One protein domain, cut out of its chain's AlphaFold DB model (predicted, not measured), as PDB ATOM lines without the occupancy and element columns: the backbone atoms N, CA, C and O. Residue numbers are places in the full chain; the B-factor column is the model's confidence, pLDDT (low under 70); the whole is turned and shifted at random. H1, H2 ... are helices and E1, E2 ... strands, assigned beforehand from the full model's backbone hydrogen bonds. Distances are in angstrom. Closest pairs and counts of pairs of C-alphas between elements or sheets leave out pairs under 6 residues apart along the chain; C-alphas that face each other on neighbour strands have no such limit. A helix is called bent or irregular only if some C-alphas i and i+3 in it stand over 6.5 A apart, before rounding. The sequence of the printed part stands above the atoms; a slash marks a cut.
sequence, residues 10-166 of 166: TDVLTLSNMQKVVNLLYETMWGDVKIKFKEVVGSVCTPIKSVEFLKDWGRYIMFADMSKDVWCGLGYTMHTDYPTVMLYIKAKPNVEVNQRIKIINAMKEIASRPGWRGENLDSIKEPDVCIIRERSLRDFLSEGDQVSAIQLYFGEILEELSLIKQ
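What this domain is: This is residues 10 to 166 of the 166 residues of an uncharacterized protein of Candidatus Vecturithrix granuli (UniProt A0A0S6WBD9). One twisted sheet of five strands is covered on one face by helices H2, H4, H6 and the later part of H1, while H3 sits beside edge strand E1 and residues 10 to 21 of H1 stick out free. The longest two helices are H1 and H6, and H6 runs over E3. The 157 printed residues hold, in order, H1 H2 H3 E1 E2 E3 H4 E4 E5 H5 H6; the sheet order is E1 E2 E3 E5 E4, antiparallel throughout, and the class is mixed, helices and strands. The whole is compact, with a radius of gyration of the C-alphas of 16.0 A, yet elongated, spanning 50 by 29 by 27 A.

Where its parts are: Find C-alpha 10 at (165.663, 229.024, 123.057); from there H1 runs to residue 29, 26.5 A long, irregular with C-alphas 16 and 19 7.6 A apart, and with a kink of 54 degrees near residue 17. Next come H2, residues 32 to 41, and H3, residues 47 to 57. Find C-alpha 59 at (171.154, 238.704, 106.228), where E1 begins, residues 59 to 67, 21.5 A; E2, residues 70 to 77, and E3, residues 84 to 91, follow. H4 is residues 97 to 111, 20.5 A, E4 residues 116 to 119, E5 residues 130 to 136 and H5 residues 137 to 140. H6, residues 146 to 165, 28.7 A, ends at C-alpha 165, (169.110, 257.925, 90.353).

How they stand to each other: Look first at E1 E2 E3, a meander, each strand the antiparallel neighbour of the one before: N 62 and O 74 are 2.8 A apart, and N 73 and O 88 2.8 A. E3 and E5 are antiparallel neighbours, with N 87 and O 133 within hydrogen-bond range at 2.9 A; in the hairpin E4 and E5, N 117 and O 132 are within hydrogen-bond range at 2.8 A. E3, H4 and E4 form a split strand-helix-strand unit, two strands running the same way with E5 between them, its crossover right-handed. H6 is 9.0 A over the sheet, over E3, and touches H2 at a shallow tilt of 17 degrees, the same way, closest at the C-alphas of Val 40 and Ser 162, 5.7 A. H6 touches H1 through residues 24 to 29 of H1 alone, closest at Thr 28 and Gln 151, C-alphas 5.3 A apart. H4, 8.2 A over the sheet, lies over E5. H3 stands at the sheet's level, its Leu 54 C-alpha 4.8 A from that of Tyr 60 in E1. H5 only grazes the sheet. In H2, H3, H4 and H6 every O i to N i+4 pair is within hydrogen-bond range; in H1 13 of 16 are, and H5 is too short for one.

The domain as a whole: The C-alphas of Val 12 and Asn 98, the two farthest apart, are 51.2 A apart. The printed part has no cut and no long link; E2 to E3 and E4 to E5 are short links. Mean pLDDT of the printed part is 94.1, and residue 166 is under 70.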
ATOM      1  N   THR A  10     165.792 227.940 124.039       91.25
ATOM      2  CA  THR A  10     165.663 229.024 123.057       91.25
ATOM      3  C   THR A  10     165.961 228.541 121.641       91.25
ATOM      4  O   THR A  10     165.230 228.899 120.717       91.25
ATOM      5  N   ASP A  11     166.968 227.684 121.457       91.62
ATOM      6  CA  ASP A  11     167.291 227.128 120.138       91.62
ATOM      7  C   ASP A  11     166.156 226.241 119.616       91.62
ATOM      8  O   ASP A  11     165.734 226.382 118.469       91.62
ATOM      9  N   VAL A  12     165.595 225.376 120.469       93.69
ATOM     10  CA  VAL A  12     164.464 224.502 120.101       93.69
ATOM     11  C   VAL A  12     163.222 225.323 119.738       93.69
ATOM     12  O   VAL A  12     162.555 225.032 118.739       93.69
ATOM     13  N   LEU A  13     162.921 226.375 120.505       94.31
ATOM     14  CA  LEU A  13     161.819 227.294 120.205       94.31
ATOM     15  C   LEU A  13     162.055 228.057 118.897       94.31
ATOM     16  O   LEU A  13     161.121 228.221 118.106       94.31
ATOM     17  N   THR A  14     163.290 228.488 118.645       91.12
ATOM     18  CA  THR A  14     163.672 229.185 117.411       91.12
ATOM     19  C   THR A  14     163.503 228.272 116.200       91.12
ATOM     20  O   THR A  14     162.837 228.652 115.239       91.12
ATOM     21  N   LEU A  15     164.016 227.040 116.262       92.44
ATOM     22  CA  LEU A  15     163.867 226.039 115.200       92.44
ATOM     23  C   LEU A  15     162.394 225.735 114.906       92.44
ATOM     24  O   LEU A  15     161.988 225.698 113.745       92.44
ATOM     25  N   SER A  16     161.579 225.601 115.954       94.56
ATOM     26  CA  SER A  16     160.142 225.312 115.835       94.56
ATOM     27  C   SER A  16     159.346 226.446 115.174       94.56
ATOM     28  O   SER A  16     158.279 226.203 114.610       94.56
ATOM     29  N   ASN A  17     159.849 227.685 115.221       94.81
ATOM     30  CA  ASN A  17     159.208 228.853 114.609       94.81
ATOM     31  C   ASN A  17     159.911 229.348 113.338       94.81
ATOM     32  O   ASN A  17     159.391 230.240 112.669       94.81
ATOM     33  N   MET A  18     161.048 228.758 112.964       92.50
ATOM     34  CA  MET A  18     161.902 229.245 111.879       92.50
ATOM     35  C   MET A  18     161.153 229.369 110.551       92.50
ATOM     36  O   MET A  18     161.261 230.395 109.889       92.50
ATOM     37  N   GLN A  19     160.333 228.377 110.189       94.00
ATOM     38  CA  GLN A  19     159.549 228.437 108.952       94.00
ATOM     39  C   GLN A  19     158.581 229.627 108.939       94.00
ATOM     40  O   GLN A  19     158.449 230.299 107.920       94.00
ATOM     41  N   LYS A  20     157.921 229.913 110.070       95.56
ATOM     42  CA  LYS A  20     156.998 231.050 110.187       95.56
ATOM     43  C   LYS A  20     157.743 232.373 110.055       95.56
ATOM     44  O   LYS A  20     157.285 233.250 109.335       95.56
ATOM     45  N   VAL A  21     158.905 232.490 110.700       93.56
ATOM     46  CA  VAL A  21     159.758 233.683 110.601       93.56
ATOM     47  C   VAL A  21     160.205 233.904 109.158       93.56
ATOM     48  O   VAL A  21     160.048 235.002 108.637       93.56
ATOM     49  N   VAL A  22     160.701 232.865 108.479       94.31
ATOM     50  CA  VAL A  22     161.121 232.971 107.072       94.31
ATOM     51  C   VAL A  22     159.948 233.344 106.163       94.31
ATOM     52  O   VAL A  22     160.128 234.167 105.270       94.31
ATOM     53  N   ASN A  23     158.749 232.804 106.404       95.81
ATOM     54  CA  ASN A  23     157.549 233.189 105.655       95.81
ATOM     55  C   ASN A  23     157.180 234.663 105.882       95.81
ATOM     56  O   ASN A  23     156.873 235.354 104.919       95.81
ATOM     57  N   LEU A  24     157.285 235.169 107.113       95.88
ATOM     58  CA  LEU A  24     157.010 236.575 107.416       95.88
ATOM     59  C   LEU A  24     157.999 237.510 106.702       95.88
ATOM     60  O   LEU A  24     157.599 238.471 106.047       95.88
ATOM     61  N   LEU A  25     159.298 237.190 106.757       96.81
ATOM     62  CA  LEU A  25     160.315 237.914 105.985       96.81
ATOM     63  C   LEU A  25     159.993 237.858 104.488       96.81
ATOM     64  O   LEU A  25     160.130 238.862 103.786       96.81
ATOM     65  N   TYR A  26     159.519 236.706 104.006       97.31
ATOM     66  CA  TYR A  26     159.157 236.541 102.611       97.31
ATOM     67  C   TYR A  26     157.985 237.453 102.209       97.31
ATOM     68  O   TYR A  26     158.071 238.166 101.206       97.31
ATOM     69  N   GLU A  27     156.917 237.467 103.004       97.75
ATOM     70  CA  GLU A  27     155.717 238.282 102.785       97.75
ATOM     71  C   GLU A  27     156.043 239.776 102.715       97.75
ATOM     72  O   GLU A  27     155.538 240.479 101.839       97.75
ATOM     73  N   THR A  28     156.964 240.262 103.551       98.00
ATOM     74  CA  THR A  28     157.369 241.678 103.526       98.00
ATOM     75  C   THR A  28     158.151 242.099 102.278       98.00
ATOM     76  O   THR A  28     158.311 243.293 102.039       98.00
ATOM     77  N   MET A  29     158.662 241.153 101.481       97.75
ATOM     78  CA  MET A  29     159.659 241.445 100.442       97.75
ATOM     79  C   MET A  29     159.272 240.977  99.039       97.75
ATOM     80  O   MET A  29     159.555 241.674  98.069       97.75
ATOM     81  N   TRP A  30     158.654 239.805  98.891       97.50
ATOM     82  CA  TRP A  30     158.579 239.128  97.586       97.50
ATOM     83  C   TRP A  30     157.307 239.383  96.772       97.50
ATOM     84  O   TRP A  30     157.200 238.869  95.655       97.50
ATOM     85  N   GLY A  31     156.380 240.183  97.303       96.31
ATOM     86  CA  GLY A  31     155.231 240.734  96.578       96.31
ATOM     87  C   GLY A  31     155.580 242.039  95.855       96.31
ATOM     88  O   GLY A  31     156.553 242.106  95.101       96.31
ATOM     89  N   ASP A  32     154.813 243.095  96.118       97.44
ATOM     90  CA  ASP A  32     154.948 244.398  95.450       97.44
ATOM     91  C   ASP A  32     156.321 245.049  95.659       97.44
ATOM     92  O   ASP A  32     156.872 245.669  94.747       97.44
ATOM     93  N   VAL A  33     156.942 244.829  96.823       98.25
ATOM     94  CA  VAL A  33     158.289 245.336  97.125       98.25
ATOM     95  C   VAL A  33     159.327 244.800  96.133       98.25
ATOM     96  O   VAL A  33     160.175 245.557  95.666       98.25
ATOM     97  N   LYS A  34     159.246 243.525  95.734       98.31
ATOM     98  CA  LYS A  34     160.129 242.931  94.715       98.31
ATOM     99  C   LYS A  34     159.913 243.568  93.346       98.31
ATOM    100  O   LYS A  34     160.886 243.777  92.620       98.31
ATOM    101  N   ILE A  35     158.659 243.835  92.976       98.19
ATOM    102  CA  ILE A  35     158.325 244.486  91.701       98.19
ATOM    103  C   ILE A  35     158.992 245.862  91.665       98.19
ATOM    104  O   ILE A  35     159.813 246.111  90.782       98.19
ATOM    105  N   LYS A  36     158.766 246.675  92.702       97.88
ATOM    106  CA  LYS A  36     159.369 248.006  92.828       97.88
ATOM    107  C   LYS A  36     160.897 247.958  92.890       97.88
ATOM    108  O   LYS A  36     161.574 248.741  92.230       97.88
ATOM    109  N   PHE A  37     161.471 247.003  93.624       98.06
ATOM    110  CA  PHE A  37     162.922 246.813  93.669       98.06
ATOM    111  C   PHE A  37     163.480 246.551  92.268       98.06
ATOM    112  O   PHE A  37     164.458 247.177  91.865       98.06
ATOM    113  N   LYS A  38     162.838 245.670  91.493       97.19
ATOM    114  CA  LYS A  38     163.252 245.367  90.120       97.19
ATOM    115  C   LYS A  38     163.112 246.580  89.197       97.19
ATOM    116  O   LYS A  38     163.974 246.758  88.344       97.19
ATOM    117  N   GLU A  39     162.084 247.406  89.358       96.12
ATOM    118  CA  GLU A  39     161.917 248.643  88.581       96.12
ATOM    119  C   GLU A  39     163.041 249.652  88.860       96.12
ATOM    120  O   GLU A  39     163.630 250.200  87.929       96.12
ATOM    121  N   VAL A  40     163.400 249.845  90.133       95.50
ATOM    122  CA  VAL A  40     164.423 250.824  90.545       95.50
ATOM    123  C   VAL A  40     165.846 250.325  90.259       95.50
ATOM    124  O   VAL A  40     166.697 251.063  89.743       95.50
ATOM    125  N   VAL A  41     166.127 249.062  90.585       95.12
ATOM    126  CA  VAL A  41     167.473 248.466  90.547       95.12
ATOM    127  C   VAL A  41     167.759 247.761  89.217       95.12
ATOM    128  O   VAL A  41     168.911 247.698  88.798       95.12
ATOM    129  N   GLY A  42     166.728 247.295  88.509       95.19
ATOM    130  CA  GLY A  42     166.798 246.657  87.186       95.19
ATOM    131  C   GLY A  42     166.717 245.126  87.216       95.19
ATOM    132  O   GLY A  42     166.264 244.498  86.257       95.19
ATOM    133  N   SER A  43     167.118 244.493  88.318       96.38
ATOM    134  CA  SER A  43     167.025 243.041  88.505       96.38
ATOM    135  C   SER A  43     166.847 242.684  89.981       96.38
ATOM    136  O   SER A  43     166.851 243.558  90.841       96.38
ATOM    137  N   VAL A  44     166.641 241.400  90.272       97.50
ATOM    138  CA  VAL A  44     166.523 240.883  91.639       97.50
ATOM    139  C   VAL A  44     166.976 239.428  91.677       97.50
ATOM    140  O   VAL A  44     166.731 238.672  90.731       97.50
ATOM    141  N   CYS A  45     167.643 239.031  92.758       97.00
ATOM    142  CA  CYS A  45     167.993 237.640  93.017       97.00
ATOM    143  C   CYS A  45     166.746 236.752  93.192       97.00
ATOM    144  O   CYS A  45     165.608 237.216  93.279       97.00
ATOM    145  N   THR A  46     166.953 235.439  93.261       96.81
ATOM    146  CA  THR A  46     165.893 234.488  93.617       96.81
ATOM    147  C   THR A  46     165.719 234.409  95.141       96.81
ATOM    148  O   THR A  46     166.687 234.645  95.868       96.81
ATOM    149  N   PRO A  47     164.540 234.011  95.659       95.62
ATOM    150  CA  PRO A  47     164.321 233.870  97.104       95.62
ATOM    151  C   PRO A  47     165.299 232.936  97.813       95.62
ATOM    152  O   PRO A  47     165.710 233.195  98.941       95.62
ATOM    153  N   ILE A  48     165.727 231.869  97.134       96.19
ATOM    154  CA  ILE A  48     166.690 230.918  97.695       96.19
ATOM    155  C   ILE A  48     168.048 231.570  97.983       96.19
ATOM    156  O   ILE A  48     168.677 231.245  98.985       96.19
ATOM    157  N   LYS A  49     168.462 232.568  97.186       97.00
ATOM    158  CA  LYS A  49     169.701 233.324  97.427       97.00
ATOM    159  C   LYS A  49     169.634 234.132  98.723       97.00
ATOM    160  O   LYS A  49     170.640 234.255  99.409       97.00
ATOM    161  N   SER A  50     168.463 234.637  99.095       96.44
ATOM    162  CA  SER A  50     168.274 235.361 100.360       96.44
ATOM    163  C   SER A  50     168.359 234.440 101.573       96.44
ATOM    164  O   SER A  50     168.865 234.847 102.615       96.44
ATOM    165  N   VAL A  51     167.920 233.186 101.435       95.38
ATOM    166  CA  VAL A  51     168.088 232.159 102.476       95.38
ATOM    167  C   VAL A  51     169.561 231.762 102.619       95.38
ATOM    168  O   VAL A  51     170.057 231.658 103.739       95.38
ATOM    169  N   GLU A  52     170.281 231.597 101.505       95.81
ATOM    170  CA  GLU A  52     171.734 231.367 101.517       95.81
ATOM    171  C   GLU A  52     172.474 232.522 102.217       95.81
ATOM    172  O   GLU A  52     173.288 232.286 103.106       95.81
ATOM    173  N   PHE A  53     172.119 233.776 101.911       94.69
ATOM    174  CA  PHE A  53     172.690 234.949 102.585       94.69
ATOM    175  C   PHE A  53     172.356 235.011 104.078       94.69
ATOM    176  O   PHE A  53     173.183 235.470 104.868       94.69
ATOM    177  N   LEU A  54     171.181 234.530 104.489       94.19
ATOM    178  CA  LEU A  54     170.824 234.489 105.903       94.19
ATOM    179  C   LEU A  54     171.738 233.526 106.657       94.19
ATOM    180  O   LEU A  54     172.213 233.851 107.743       94.19
ATOM    181  N   LYS A  55     172.021 232.369 106.058       92.19
ATOM    182  CA  LYS A  55     172.924 231.369 106.623       92.19
ATOM    183  C   LYS A  55     174.373 231.862 106.672       92.19
ATOM    184  O   LYS A  55     175.015 231.737 107.711       92.19
ATOM    185  N   ASP A  56     174.882 232.386 105.560       93.19
ATOM    186  CA  ASP A  56     176.316 232.664 105.409       93.19
ATOM    187  C   ASP A  56     176.709 234.026 105.997       93.19
ATOM    188  O   ASP A  56     177.814 234.196 106.511       93.19
ATOM    189  N   TRP A  57     175.787 234.989 105.949       91.56
ATOM    190  CA  TRP A  57     176.037 236.385 106.300       91.56
ATOM    191  C   TRP A  57     175.033 236.945 107.301       91.56
ATOM    192  O   TRP A  57     175.043 238.145 107.510       91.56
ATOM    193  N   GLY A  58     174.133 236.153 107.892       93.56
ATOM    194  CA  GLY A  58     173.153 236.681 108.851       93.56
ATOM    195  C   GLY A  58     172.218 237.743 108.258       93.56
ATOM    196  O   GLY A  58     171.761 238.630 108.978       93.56
ATOM    197  N   ARG A  59     171.963 237.704 106.942       95.06
ATOM    198  CA  ARG A  59     171.154 238.704 106.228       95.06
ATOM    199  C   ARG A  59     170.101 238.051 105.351       95.06
ATOM    200  O   ARG A  59     170.440 237.304 104.446       95.06
ATOM    201  N   TYR A  60     168.836 238.398 105.547       97.06
ATOM    202  CA  TYR A  60     167.775 238.001 104.623       97.06
ATOM    203  C   TYR A  60     167.460 239.176 103.700       97.06
ATOM    204  O   TYR A  60     166.757 240.104 104.094       97.06
ATOM    205  N   ILE A  61     168.037 239.181 102.497       97.44
ATOM    206  CA  ILE A  61     167.989 240.339 101.594       97.44
ATOM    207  C   ILE A  61     167.680 239.952 100.147       97.44
ATOM    208  O   ILE A  61     168.205 238.964  99.637       97.44
ATOM    209  N   MET A  62     166.880 240.767  99.465       98.06
ATOM    210  CA  MET A  62     166.875 240.862  98.009       98.06
ATOM    211  C   MET A  62     168.087 241.670  97.584       98.06
ATOM    212  O   MET A  62     168.442 242.643  98.244       98.06
ATOM    213  N   PHE A  63     168.716 241.292  96.480       97.62
ATOM    214  CA  PHE A  63     169.845 242.052  95.975       97.62
ATOM    215  C   PHE A  63     170.012 241.941  94.472       97.62
ATOM    216  O   PHE A  63     169.521 241.003  93.834       97.62
ATOM    217  N   ALA A  64     170.741 242.906  93.926       97.25
ATOM    218  CA  ALA A  64     171.153 242.940  92.538       97.25
ATOM    219  C   ALA A  64     172.303 243.926  92.328       97.25
ATOM    220  O   ALA A  64     172.583 244.799  93.151       97.25
ATOM    221  N   ASP A  65     172.938 243.802  91.172       95.31
ATOM    222  CA  ASP A  65     173.864 244.804  90.672       95.31
ATOM    223  C   ASP A  65     173.077 245.960  90.047       95.31
ATOM    224  O   ASP A  65     172.357 245.764  89.067       95.31
ATOM    225  N   MET A  66     173.223 247.169  90.598       91.56
ATOM    226  CA  MET A  66     172.697 248.396  89.977       91.56
ATOM    227  C   MET A  66     173.513 248.786  88.744       91.56
ATOM    228  O   MET A  66     173.002 249.406  87.813       91.56
ATOM    229  N   SER A  67     174.805 248.462  88.766       91.75
ATOM    230  CA  SER A  67     175.741 248.627  87.659       91.75
ATOM    231  C   SER A  67     176.878 247.614  87.802       91.75
ATOM    232  O   SER A  67     176.955 246.873  88.784       91.75
ATOM    233  N   LYS A  68     177.820 247.606  86.855       92.31
ATOM    234  CA  LYS A  68     179.020 246.762  86.962       92.31
ATOM    235  C   LYS A  68     179.849 247.034  88.231       92.31
ATOM    236  O   LYS A  68     180.543 246.127  88.671       92.31
ATOM    237  N   ASP A  69     179.736 248.230  88.818       94.56
ATOM    238  CA  ASP A  69     180.575 248.716  89.923       94.56
ATOM    239  C   ASP A  69     179.801 248.903  91.242       94.56
ATOM    240  O   ASP A  69     180.409 249.171  92.279       94.56
ATOM    241  N   VAL A  70     178.468 248.790  91.223       94.94
ATOM    242  CA  VAL A  70     177.599 249.102  92.369       94.94
ATOM    243  C   VAL A  70     176.594 247.982  92.602       94.94
ATOM    244  O   VAL A  70     175.872 247.575  91.691       94.94
ATOM    245  N   TRP A  71     176.527 247.520  93.846       95.94
ATOM    246  CA  TRP A  71     175.600 246.498  94.320       95.94
ATOM    247  C   TRP A  71     174.571 247.113  95.272       95.94
ATOM    248  O   TRP A  71     174.916 247.988  96.067       95.94
ATOM    249  N   CYS A  72     173.328 246.644  95.208       97.19
ATOM    250  CA  CYS A  72     172.236 247.073  96.075       97.19
ATOM    251  C   CYS A  72     171.580 245.865  96.739       97.19
ATOM    252  O   CYS A  72     171.280 244.871  96.072       97.19
ATOM    253  N   GLY A  73     171.337 245.977  98.042       97.50
ATOM    254  CA  GLY A  73     170.601 245.012  98.841       97.50
ATOM    255  C   GLY A  73     169.483 245.686  99.631       97.50
ATOM    256  O   GLY A  73     169.651 246.796 100.126       97.50
ATOM    257  N   LEU A  74     168.353 245.004  99.774       98.44
ATOM    258  CA  LEU A  74     167.193 245.439 100.550       98.44
ATOM    259  C   LEU A  74     166.676 244.261 101.376       98.44
ATOM    260  O   LEU A  74     166.493 243.172 100.837       98.44
ATOM    261  N   GLY A  75     166.438 244.463 102.667       98.00
ATOM    262  CA  GLY A  75     165.884 243.438 103.548       98.00
ATOM    263  C   GLY A  75     166.354 243.608 104.982       98.00
ATOM    264  O   GLY A  75     166.283 244.701 105.533       98.00
ATOM    265  N   TYR A  76     166.842 242.523 105.580       97.69
ATOM    266  CA  TYR A  76     167.119 242.439 107.009       97.69
ATOM    267  C   TYR A  76     168.565 242.051 107.301       97.69
ATOM    268  O   TYR A  76     169.125 241.168 106.645       97.69
ATOM    269  N   THR A  77     169.137 242.642 108.347       95.19
ATOM    270  CA  THR A  77     170.395 242.198 108.967       95.19
ATOM    271  C   THR A  77     170.154 241.745 110.402       95.19
ATOM    272  O   THR A  77     169.436 242.405 111.153       95.19
ATOM    273  N   MET A  78     170.770 240.623 110.777       92.00
ATOM    274  CA  MET A  78     170.670 240.000 112.103       92.00
ATOM    275  C   MET A  78     171.952 240.193 112.939       92.00
ATOM    276  O   MET A  78     172.147 239.504 113.931       92.00
ATOM    277  N   HIS A  79     172.864 241.078 112.518       80.56
ATOM    278  CA  HIS A  79     174.198 241.227 113.124       80.56
ATOM    279  C   HIS A  79     174.267 242.073 114.400       80.56
ATOM    280  O   HIS A  79     175.335 242.155 115.002       80.56
ATOM    281  N   THR A  80     173.186 242.741 114.786       72.94
ATOM    282  CA  THR A  80     173.155 243.547 116.012       72.94
ATOM    283  C   THR A  80     172.294 242.855 117.064       72.94
ATOM    284  O   THR A  80     171.643 241.849 116.774       72.94
ATOM    285  N   ASP A  81     172.238 243.415 118.272       78.88
ATOM    286  CA  ASP A  81     171.365 242.928 119.347       78.88
ATOM    287  C   ASP A  81     169.875 242.901 118.948       78.88
ATOM    288  O   ASP A  81     169.061 242.266 119.624       78.88
ATOM    289  N   TYR A  82     169.494 243.588 117.861       88.44
ATOM    290  CA  TYR A  82     168.138 243.570 117.328       88.44
ATOM    291  C   TYR A  82     168.102 243.662 115.790       88.44
ATOM    292  O   TYR A  82     168.731 244.552 115.216       88.44
ATOM    293  N   PRO A  83     167.320 242.827 115.079       93.69
ATOM    294  CA  PRO A  83     167.254 242.882 113.622       93.69
ATOM    295  C   PRO A  83     166.950 244.280 113.082       93.69
ATOM    296  O   PRO A  83     166.169 245.039 113.657       93.69
ATOM    297  N   THR A  84     167.567 244.624 111.960       95.75
ATOM    298  CA  THR A  84     167.393 245.934 111.321       95.75
ATOM    299  C   THR A  84     166.862 245.754 109.911       95.75
ATOM    300  O   THR A  84     167.322 244.867 109.190       95.75
ATOM    301  N   VAL A  85     165.894 246.592 109.540       97.25
ATOM    302  CA  VAL A  85     165.299 246.674 108.204       97.25
ATOM    303  C   VAL A  85     166.055 247.740 107.424       97.25
ATOM    304  O   VAL A  85     166.135 248.887 107.869       97.25
ATOM    305  N   MET A  86     166.641 247.387 106.282       96.44
ATOM    306  CA  MET A  86     167.580 248.268 105.588       96.44
ATOM    307  C   MET A  86     167.532 248.168 104.064       96.44
ATOM    308  O   MET A  86     167.288 247.101 103.495       96.44
ATOM    309  N   LEU A  87     167.869 249.286 103.421       97.62
ATOM    310  CA  LEU A  87     168.447 249.334 102.083       97.62
ATOM    311  C   LEU A  87     169.930 249.683 102.214       97.62
ATOM    312  O   LEU A  87     170.308 250.581 102.964       97.62
ATOM    313  N   TYR A  88     170.767 248.984 101.461       95.19
ATOM    314  CA  TYR A  88     172.213 249.127 101.481       95.19
ATOM    315  C   TYR A  88     172.755 249.178 100.051       95.19
ATOM    316  O   TYR A  88     172.462 248.292  99.244       95.19
ATOM    317  N   ILE A  89     173.585 250.175  99.741       96.56
ATOM    318  CA  ILE A  89     174.257 250.314  98.440       96.56
ATOM    319  C   ILE A  89     175.759 250.333  98.664       96.56
ATOM    320  O   ILE A  89     176.263 251.140  99.441       96.56
ATOM    321  N   LYS A  90     176.483 249.475  97.947       95.62
ATOM    322  CA  LYS A  90     177.929 249.294  98.094       95.62
ATOM    323  C   LYS A  90     178.665 249.404  96.778       95.62
ATOM    324  O   LYS A  90     178.238 248.860  95.758       95.62
ATOM    325  N   ALA A  91     179.827 250.045  96.838       95.00
ATOM    326  CA  ALA A  91     180.799 250.006  95.762       95.00
ATOM    327  C   ALA A  91     181.462 248.625  95.754       95.00
ATOM    328  O   ALA A  91     181.990 248.174  96.774       95.00
ATOM    329  N   LYS A  92     181.454 247.944  94.610       93.06
ATOM    330  CA  LYS A  92     182.093 246.634  94.491       93.06
ATOM    331  C   LYS A  92     183.599 246.712  94.789       93.06
ATOM    332  O   LYS A  92     184.221 247.773  94.638       93.06
ATOM    333  N   PRO A  93     184.209 245.595  95.218       85.62
ATOM    334  CA  PRO A  93     185.661 245.503  95.264       85.62
ATOM    335  C   PRO A  93     186.233 245.609  93.841       85.62
ATOM    336  O   PRO A  93     185.567 245.252  92.872       85.62
ATOM    337  N   ASN A  94     187.477 246.076  93.722       86.56
ATOM    338  CA  ASN A  94     188.232 246.130  92.458       86.56
ATOM    339  C   ASN A  94     187.639 247.041  91.363       86.56
ATOM    340  O   ASN A  94     187.848 246.807  90.176       86.56
ATOM    341  N   VAL A  95     186.921 248.096  91.752       89.12
ATOM    342  CA  VAL A  95     186.510 249.168  90.831       89.12
ATOM    343  C   VAL A  95     187.712 250.061  90.513       89.12
ATOM    344  O   VAL A  95     188.444 250.457  91.422       89.12
ATOM    345  N   GLU A  96     187.876 250.420  89.238       93.62
ATOM    346  CA  GLU A  96     188.882 251.381  88.766       93.62
ATOM    347  C   GLU A  96     188.901 252.655  89.622       93.62
ATOM    348  O   GLU A  96     187.851 253.230  89.911       93.62
ATOM    349  N   VAL A  97     190.091 253.143  89.991       93.38
ATOM    350  CA  VAL A  97     190.262 254.225  90.985       93.38
ATOM    351  C   VAL A  97     189.423 255.461  90.652       93.38
ATOM    352  O   VAL A  97     188.695 255.972  91.503       93.38
ATOM    353  N   ASN A  98     189.458 255.910  89.395       94.50
ATOM    354  CA  ASN A  98     188.701 257.085  88.954       94.50
ATOM    355  C   ASN A  98     187.184 256.871  89.036       94.50
ATOM    356  O   ASN A  98     186.441 257.797  89.359       94.50
ATOM    357  N   GLN A  99     186.714 255.654  88.757       94.31
ATOM    358  CA  GLN A  99     185.300 255.313  88.865       94.31
ATOM    359  C   GLN A  99     184.877 255.184  90.332       94.31
ATOM    360  O   GLN A  99     183.801 255.642  90.710       94.31
ATOM    361  N   ARG A 100     185.755 254.642  91.180       94.06
ATOM    362  CA  ARG A 100     185.539 254.532  92.621       94.06
ATOM    363  C   ARG A 100     185.384 255.900  93.282       94.06
ATOM    364  O   ARG A 100     184.470 256.071  94.080       94.06
ATOM    365  N   ILE A 101     186.208 256.881  92.902       95.06
ATOM    366  CA  ILE A 101     186.082 258.271  93.374       95.06
ATOM    367  C   ILE A 101     184.703 258.845  93.024       95.06
ATOM    368  O   ILE A 101     184.047 259.426  93.884       95.06
ATOM    369  N   LYS A 102     184.229 258.645  91.786       95.12
ATOM    370  CA  LYS A 102     182.899 259.114  91.362       95.12
ATOM    371  C   LYS A 102     181.777 258.482  92.185       95.12
ATOM    372  O   LYS A 102     180.884 259.194  92.630       95.12
ATOM    373  N   ILE A 103     181.846 257.171  92.414       95.06
ATOM    374  CA  ILE A 103     180.856 256.445  93.225       95.06
ATOM    375  C   ILE A 103     180.861 256.954  94.670       95.06
ATOM    376  O   ILE A 103     179.797 257.227  95.213       95.06
ATOM    377  N   ILE A 104     182.041 257.125  95.274       95.75
ATOM    378  CA  ILE A 104     182.183 257.652  96.639       95.75
ATOM    379  C   ILE A 104     181.586 259.058  96.752       95.75
ATOM    380  O   ILE A 104     180.867 259.333  97.708       95.75
ATOM    381  N   ASN A 105     181.847 259.939  95.785       95.69
ATOM    382  CA  ASN A 105     181.296 261.294  95.805       95.69
ATOM    383  C   ASN A 105     179.763 261.281  95.712       95.69
ATOM    384  O   ASN A 105     179.109 261.922  96.529       95.69
ATOM    385  N   ALA A 106     179.191 260.473  94.813       94.62
ATOM    386  CA  ALA A 106     177.739 260.296  94.740       94.62
ATOM    387  C   ALA A 106     177.165 259.728  96.053       94.62
ATOM    388  O   ALA A 106     176.146 260.192  96.556       94.62
ATOM    389  N   MET A 107     177.850 258.763  96.670       96.00
ATOM    390  CA  MET A 107     177.471 258.228  97.979       96.00
ATOM    391  C   MET A 107     177.521 259.284  99.087       96.00
ATOM    392  O   MET A 107     176.625 259.310  99.925       96.00
ATOM    393  N   LYS A 108     178.517 260.179  99.090       96.31
ATOM    394  CA  LYS A 108     178.594 261.305 100.038       96.31
ATOM    395  C   LYS A 108     177.415 262.258  99.883       96.31
ATOM    396  O   LYS A 108     176.834 262.668 100.884       96.31
ATOM    397  N   GLU A 109     177.036 262.571  98.649       94.19
ATOM    398  CA  GLU A 109     175.863 263.405  98.372       94.19
ATOM    399  C   GLU A 109     174.582 262.755  98.904       94.19
ATOM    400  O   GLU A 109     173.791 263.415  99.578       94.19
ATOM    401  N   ILE A 110     174.398 261.449  98.695       94.31
ATOM    402  CA  ILE A 110     173.229 260.725  99.219       94.31
ATOM    403  C   ILE A 110     173.254 260.662 100.749       94.31
ATOM    404  O   ILE A 110     172.246 260.948 101.388       94.31
ATOM    405  N   ALA A 111     174.408 260.352 101.343       95.56
ATOM    406  CA  ALA A 111     174.582 260.270 102.792       95.56
ATOM    407  C   ALA A 111     174.381 261.615 103.511       95.56
ATOM    408  O   ALA A 111     174.166 261.628 104.718       95.56
ATOM    409  N   SER A 112     174.427 262.743 102.792       94.31
ATOM    410  CA  SER A 112     174.084 264.055 103.353       94.31
ATOM    411  C   SER A 112     172.578 264.241 103.593       94.31
ATOM    412  O   SER A 112     172.175 265.169 104.298       94.31
ATOM    413  N   ARG A 113     171.730 263.369 103.027       92.56
ATOM    414  CA  ARG A 113     170.270 263.429 103.176       92.56
ATOM    415  C   ARG A 113     169.821 262.829 104.518       92.56
ATOM    416  O   ARG A 113     170.413 261.853 104.983       92.56
ATOM    417  N   PRO A 114     168.741 263.348 105.135       92.12
ATOM    418  CA  PRO A 114     168.272 262.877 106.436       92.12
ATOM    419  C   PRO A 114     168.044 261.364 106.519       92.12
ATOM    420  O   PRO A 114     167.243 260.784 105.789       92.12
ATOM    421  N   GLY A 115     168.739 260.747 107.476       92.38
ATOM    422  CA  GLY A 115     168.674 259.329 107.831       92.38
ATOM    423  C   GLY A 115     169.215 258.362 106.775       92.38
ATOM    424  O   GLY A 115     168.934 257.168 106.861       92.38
ATOM    425  N   TRP A 116     169.974 258.856 105.799       95.88
ATOM    426  CA  TRP A 116     170.987 258.051 105.131       95.88
ATOM    427  C   TRP A 116     172.282 258.134 105.935       95.88
ATOM    428  O   TRP A 116     172.597 259.162 106.535       95.88
ATOM    429  N   ARG A 117     173.036 257.042 105.962       96.12
ATOM    430  CA  ARG A 117     174.315 256.949 106.663       96.12
ATOM    431  C   ARG A 117     175.371 256.419 105.712       96.12
ATOM    432  O   ARG A 117     175.133 255.436 105.021       96.12
ATOM    433  N   GLY A 118     176.528 257.067 105.676       96.44
ATOM    434  CA  GLY A 118     177.694 256.590 104.938       96.44
ATOM    435  C   GLY A 118     178.647 255.797 105.824       96.44
ATOM    436  O   GLY A 118     178.847 256.156 106.984       96.44
ATOM    437  N   GLU A 119     179.277 254.767 105.269       95.75
ATOM    438  CA  GLU A 119     180.401 254.067 105.895       95.75
ATOM    439  C   GLU A 119     181.615 254.083 104.965       95.75
ATOM    440  O   GLU A 119     181.500 253.880 103.753       95.75
ATOM    441  N   ASN A 120     182.796 254.318 105.545       95.12
ATOM    442  CA  ASN A 120     184.092 254.293 104.856       95.12
ATOM    443  C   ASN A 120     184.226 255.261 103.663       95.12
ATOM    444  O   ASN A 120     185.141 255.124 102.854       95.12
ATOM    445  N   LEU A 121     183.360 256.276 103.563       94.75
ATOM    446  CA  LEU A 121     183.314 257.188 102.415       94.75
ATOM    447  C   LEU A 121     184.586 258.040 102.242       94.75
ATOM    448  O   LEU A 121     184.797 258.613 101.177       94.75
ATOM    449  N   ASP A 122     185.454 258.133 103.246       92.56
ATOM    450  CA  ASP A 122     186.698 258.910 103.158       92.56
ATOM    451  C   ASP A 122     187.897 258.113 102.638       92.56
ATOM    452  O   ASP A 122     188.960 258.685 102.393       92.56
ATOM    453  N   SER A 123     187.734 256.808 102.405       89.56
ATOM    454  CA  SER A 123     188.809 255.955 101.916       89.56
ATOM    455  C   SER A 123     188.474 255.327 100.575       89.56
ATOM    456  O   SER A 123     187.580 254.498 100.429       89.56
ATOM    457  N   ILE A 124     189.296 255.649  99.580       88.31
ATOM    458  CA  ILE A 124     189.253 255.003  98.266       88.31
ATOM    459  C   ILE A 124     189.730 253.543  98.367       88.31
ATOM    460  O   ILE A 124     189.424 252.739  97.494       88.31
ATOM    461  N   LYS A 125     190.464 253.167  99.420       88.06
ATOM    462  CA  LYS A 125     191.042 251.822  99.558       88.06
ATOM    463  C   LYS A 125     190.146 250.843 100.310       88.06
ATOM    464  O   LYS A 125     190.292 249.644 100.097       88.06
ATOM    465  N   GLU A 126     189.241 251.332 101.158       91.62
ATOM    466  CA  GLU A 126     188.373 250.451 101.940       91.62
ATOM    467  C   GLU A 126     187.457 249.654 101.012       91.62
ATOM    468  O   GLU A 126     186.785 250.267 100.188       91.62
ATOM    469  N   PRO A 127     187.393 248.317 101.099       85.69
ATOM    470  CA  PRO A 127     186.549 247.507 100.221       85.69
ATOM    471  C   PRO A 127     185.049 247.634 100.540       85.69
ATOM    472  O   PRO A 127     184.217 247.361  99.674       85.69
ATOM    473  N   ASP A 128     184.703 248.094 101.746       87.56
ATOM    474  CA  ASP A 128     183.336 248.148 102.282       87.56
ATOM    475  C   ASP A 128     182.747 249.571 102.308       87.56
ATOM    476  O   ASP A 128     182.035 249.959 103.231       87.56
ATOM    477  N   VAL A 129     183.040 250.361 101.273       94.88
ATOM    478  CA  VAL A 129     182.411 251.674 101.045       94.88
ATOM    479  C   VAL A 129     180.935 251.487 100.711       94.88
ATOM    480  O   VAL A 129     180.595 250.821  99.722       94.88
ATOM    481  N   CYS A 130     180.062 252.108 101.500       96.12
ATOM    482  CA  CYS A 130     178.625 251.986 101.305       96.12
ATOM    483  C   CYS A 130     177.813 253.137 101.900       96.12
ATOM    484  O   CYS A 130     178.307 253.960 102.671       96.12
ATOM    485  N   ILE A 131     176.536 253.152 101.526       97.38
ATOM    486  CA  ILE A 131     175.492 253.959 102.149       97.38
ATOM    487  C   ILE A 131     174.327 253.071 102.563       97.38
ATOM    488  O   ILE A 131     174.027 252.069 101.906       97.38
ATOM    489  N   ILE A 132     173.682 253.451 103.658       96.56
ATOM    490  CA  ILE A 132     172.673 252.649 104.337       96.56
ATOM    491  C   ILE A 132     171.503 253.548 104.724       96.56
ATOM    492  O   ILE A 132     171.695 254.640 105.260       96.56
ATOM    493  N   ARG A 133     170.293 253.065 104.464       96.88
ATOM    494  CA  ARG A 133     169.034 253.620 104.957       96.88
ATOM    495  C   ARG A 133     168.369 252.537 105.787       96.88
ATOM    496  O   ARG A 133     168.007 251.491 105.250       96.88
ATOM    497  N   GLU A 134     168.266 252.750 107.092       95.50
ATOM    498  CA  GLU A 134     167.901 251.690 108.027       95.50
ATOM    499  C   GLU A 134     166.971 252.158 109.144       95.50
ATOM    500  O   GLU A 134     166.992 253.320 109.552       95.50
ATOM    501  N   ARG A 135     166.158 251.220 109.633       94.88
ATOM    502  CA  ARG A 135     165.273 251.386 110.783       94.88
ATOM    503  C   ARG A 135     165.286 250.095 111.592       94.88
ATOM    504  O   ARG A 135     165.330 249.001 111.018       94.88
ATOM    505  N   SER A 136     165.276 250.196 112.919       95.12
ATOM    506  CA  SER A 136     165.261 248.993 113.750       95.12
ATOM    507  C   SER A 136     163.947 248.254 113.528       95.12
ATOM    508  O   SER A 136     162.888 248.879 113.484       95.12
ATOM    509  N   LEU A 137     163.972 246.919 113.467       94.81
ATOM    510  CA  LEU A 137     162.731 246.142 113.437       94.81
ATOM    511  C   LEU A 137     161.873 246.415 114.695       94.81
ATOM    512  O   LEU A 137     160.659 246.231 114.680       94.81
ATOM    513  N   ARG A 138     162.493 246.904 115.782       95.00
ATOM    514  CA  ARG A 138     161.814 247.280 117.026       95.00
ATOM    515  C   ARG A 138     160.810 248.402 116.794       95.00
ATOM    516  O   ARG A 138     159.748 248.398 117.408       95.00
ATOM    517  N   ASP A 139     161.127 249.313 115.884       94.50
ATOM    518  CA  ASP A 139     160.323 250.501 115.614       94.50
ATOM    519  C   ASP A 139     159.017 250.176 114.877       94.50
ATOM    520  O   ASP A 139     158.190 251.066 114.709       94.50
ATOM    521  N   PHE A 140     158.846 248.928 114.429       96.19
ATOM    522  CA  PHE A 140     157.624 248.419 113.807       96.19
ATOM    523  C   PHE A 140     156.759 247.627 114.794       96.19
ATOM    524  O   PHE A 140     155.629 247.285 114.470       96.19
ATOM    525  N   LEU A 141     157.244 247.321 116.006       93.38
ATOM    526  CA  LEU A 141     156.513 246.452 116.937       93.38
ATOM    527  C   LEU A 141     155.198 247.053 117.441       93.38
ATOM    528  O   LEU A 141     154.299 246.306 117.820       93.38
ATOM    529  N   SER A 142     155.099 248.383 117.465       93.56
ATOM    530  CA  SER A 142     153.882 249.105 117.840       93.56
ATOM    531  C   SER A 142     152.829 249.141 116.732       93.56
ATOM    532  O   SER A 142     151.708 249.572 116.991       93.56
ATOM    533  N   GLU A 143     153.176 248.724 115.514       95.56
ATOM    534  CA  GLU A 143     152.264 248.750 114.375       95.56
ATOM    535  C   GLU A 143     151.252 247.607 114.471       95.56
ATOM    536  O   GLU A 143     151.606 246.463 114.771       95.56
ATOM    537  N   GLY A 144     149.979 247.911 114.194       93.62
ATOM    538  CA  GLY A 144     148.907 246.909 114.206       93.62
ATOM    539  C   GLY A 144     149.079 245.845 113.119       93.62
ATOM    540  O   GLY A 144     148.777 244.677 113.350       93.62
ATOM    541  N   ASP A 145     149.614 246.246 111.963       96.38
ATOM    542  CA  ASP A 145     150.050 245.356 110.888       96.38
ATOM    543  C   ASP A 145     151.511 245.655 110.532       96.38
ATOM    544  O   ASP A 145     151.838 246.574 109.776       96.38
ATOM    545  N   GLN A 146     152.400 244.850 111.105       95.94
ATOM    546  CA  GLN A 146     153.843 244.986 110.939       95.94
ATOM    547  C   GLN A 146     154.293 244.649 109.514       95.94
ATOM    548  O   GLN A 146     155.265 245.230 109.031       95.94
ATOM    549  N   VAL A 147     153.595 243.736 108.825       97.25
ATOM    550  CA  VAL A 147     153.946 243.343 107.453       97.25
ATOM    551  C   VAL A 147     153.717 244.522 106.523       97.25
ATOM    552  O   VAL A 147     154.642 244.930 105.816       97.25
ATOM    553  N   SER A 148     152.524 245.113 106.587       97.75
ATOM    554  CA  SER A 148     152.173 246.288 105.789       97.75
ATOM    555  C   SER A 148     153.079 247.484 106.103       97.75
ATOM    556  O   SER A 148     153.543 248.162 105.185       97.75
ATOM    557  N   ALA A 149     153.406 247.720 107.378       98.12
ATOM    558  CA  ALA A 149     154.294 248.815 107.772       98.12
ATOM    559  C   ALA A 149     155.721 248.659 107.214       98.12
ATOM    560  O   ALA A 149     156.327 249.631 106.758       98.12
ATOM    561  N   ILE A 150     156.258 247.436 107.202       98.38
ATOM    562  CA  ILE A 150     157.583 247.167 106.630       98.38
ATOM    563  C   ILE A 150     157.554 247.266 105.100       98.38
ATOM    564  O   ILE A 150     158.470 247.840 104.511       98.38
ATOM    565  N   GLN A 151     156.509 246.748 104.448       98.50
ATOM    566  CA  GLN A 151     156.341 246.887 102.998       98.50
ATOM    567  C   GLN A 151     156.271 248.359 102.579       98.50
ATOM    568  O   GLN A 151     156.932 248.747 101.612       98.50
ATOM    569  N   LEU A 152     155.529 249.182 103.331       98.12
ATOM    570  CA  LEU A 152     155.458 250.627 103.122       98.12
ATOM    571  C   LEU A 152     156.841 251.265 103.257       98.12
ATOM    572  O   LEU A 152     157.277 251.959 102.341       98.12
ATOM    573  N   TYR A 153     157.564 250.958 104.336       98.00
ATOM    574  CA  TYR A 153     158.917 251.469 104.552       98.00
ATOM    575  C   TYR A 153     159.874 251.088 103.412       98.00
ATOM    576  O   TYR A 153     160.588 251.941 102.885       98.00
ATOM    577  N   PHE A 154     159.865 249.832 102.952       98.44
ATOM    578  CA  PHE A 154     160.650 249.445 101.777       98.44
ATOM    579  C   PHE A 154     160.236 250.219 100.522       98.44
ATOM    580  O   PHE A 154     161.096 250.633  99.741       98.44
ATOM    581  N   GLY A 155     158.933 250.428 100.332       97.94
ATOM    582  CA  GLY A 155     158.388 251.213  99.231       97.94
ATOM    583  C   GLY A 155     158.870 252.664  99.236       97.94
ATOM    584  O   GLY A 155     159.244 253.173  98.177       97.94
ATOM    585  N   GLU A 156     158.896 253.309 100.401       96.62
ATOM    586  CA  GLU A 156     159.380 254.681 100.594       96.62
ATOM    587  C   GLU A 156     160.871 254.797 100.276       96.62
ATOM    588  O   GLU A 156     161.265 255.645  99.478       96.62
ATOM    589  N   ILE A 157     161.704 253.897 100.809       96.38
ATOM    590  CA  ILE A 157     163.150 253.942 100.551       96.38
ATOM    591  C   ILE A 157     163.466 253.715  99.064       96.38
ATOM    592  O   ILE A 157     164.369 254.345  98.511       96.38
ATOM    593  N   LEU A 158     162.735 252.814  98.400       96.94
ATOM    594  CA  LEU A 158     162.903 252.573  96.965       96.94
ATOM    595  C   LEU A 158     162.456 253.771  96.122       96.94
ATOM    596  O   LEU A 158     163.060 254.028  95.083       96.94
ATOM    597  N   GLU A 159     161.437 254.510  96.568       95.56
ATOM    598  CA  GLU A 159     161.034 255.773  95.939       95.56
ATOM    599  C   GLU A 159     162.113 256.844  96.106       95.56
ATOM    600  O   GLU A 159     162.526 257.465  95.131       95.56
ATOM    601  N   GLU A 160     162.635 257.023  97.322       93.31
ATOM    602  CA  GLU A 160     163.744 257.952  97.565       93.31
ATOM    603  C   GLU A 160     164.937 257.629  96.650       93.31
ATOM    604  O   GLU A 160     165.520 258.526  96.037       93.31
ATOM    605  N   LEU A 161     165.277 256.341  96.511       92.12
ATOM    606  CA  LEU A 161     166.369 255.890  95.651       92.12
ATOM    607  C   LEU A 161     166.096 256.133  94.158       92.12
ATOM    608  O   LEU A 161     167.027 256.467  93.421       92.12
ATOM    609  N   SER A 162     164.853 255.970  93.698       91.62
ATOM    610  CA  SER A 162     164.487 256.201  92.294       91.62
ATOM    611  C   SER A 162     164.697 257.669  91.903       91.62
ATOM    612  O   SER A 162     165.270 257.942  90.847       91.62
ATOM    613  N   LEU A 163     164.334 258.596  92.795       85.88
ATOM    614  CA  LEU A 163     164.493 260.041  92.617       85.88
ATOM    615  C   LEU A 163     165.957 260.489  92.654       85.88
ATOM    616  O   LEU A 163     166.315 261.483  92.036       85.88
ATOM    617  N   ILE A 164     166.805 259.770  93.390       81.38
ATOM    618  CA  ILE A 164     168.250 260.031  93.471       81.38
ATOM    619  C   ILE A 164     168.986 259.570  92.205       81.38
ATOM    620  O   ILE A 164     170.047 260.097  91.883       81.38
ATOM    621  N   LYS A 165     168.465 258.547  91.519       70.38
ATOM    622  CA  LYS A 165     169.110 257.925  90.353       70.38
ATOM    623  C   LYS A 165     168.859 258.687  89.038       70.38
ATOM    624  O   LYS A 165     169.565 258.412  88.068       70.38
ATOM    625  N   GLN A 166     167.853 259.567  88.996       56.62
ATOM    626  CA  GLN A 166     167.557 260.452  87.859       56.62
ATOM    627  C   GLN A 166     168.549 261.614  87.792       56.62
ATOM    628  O   GLN A 166     168.971 261.931  86.659       56.62
TER     629      GLN A 166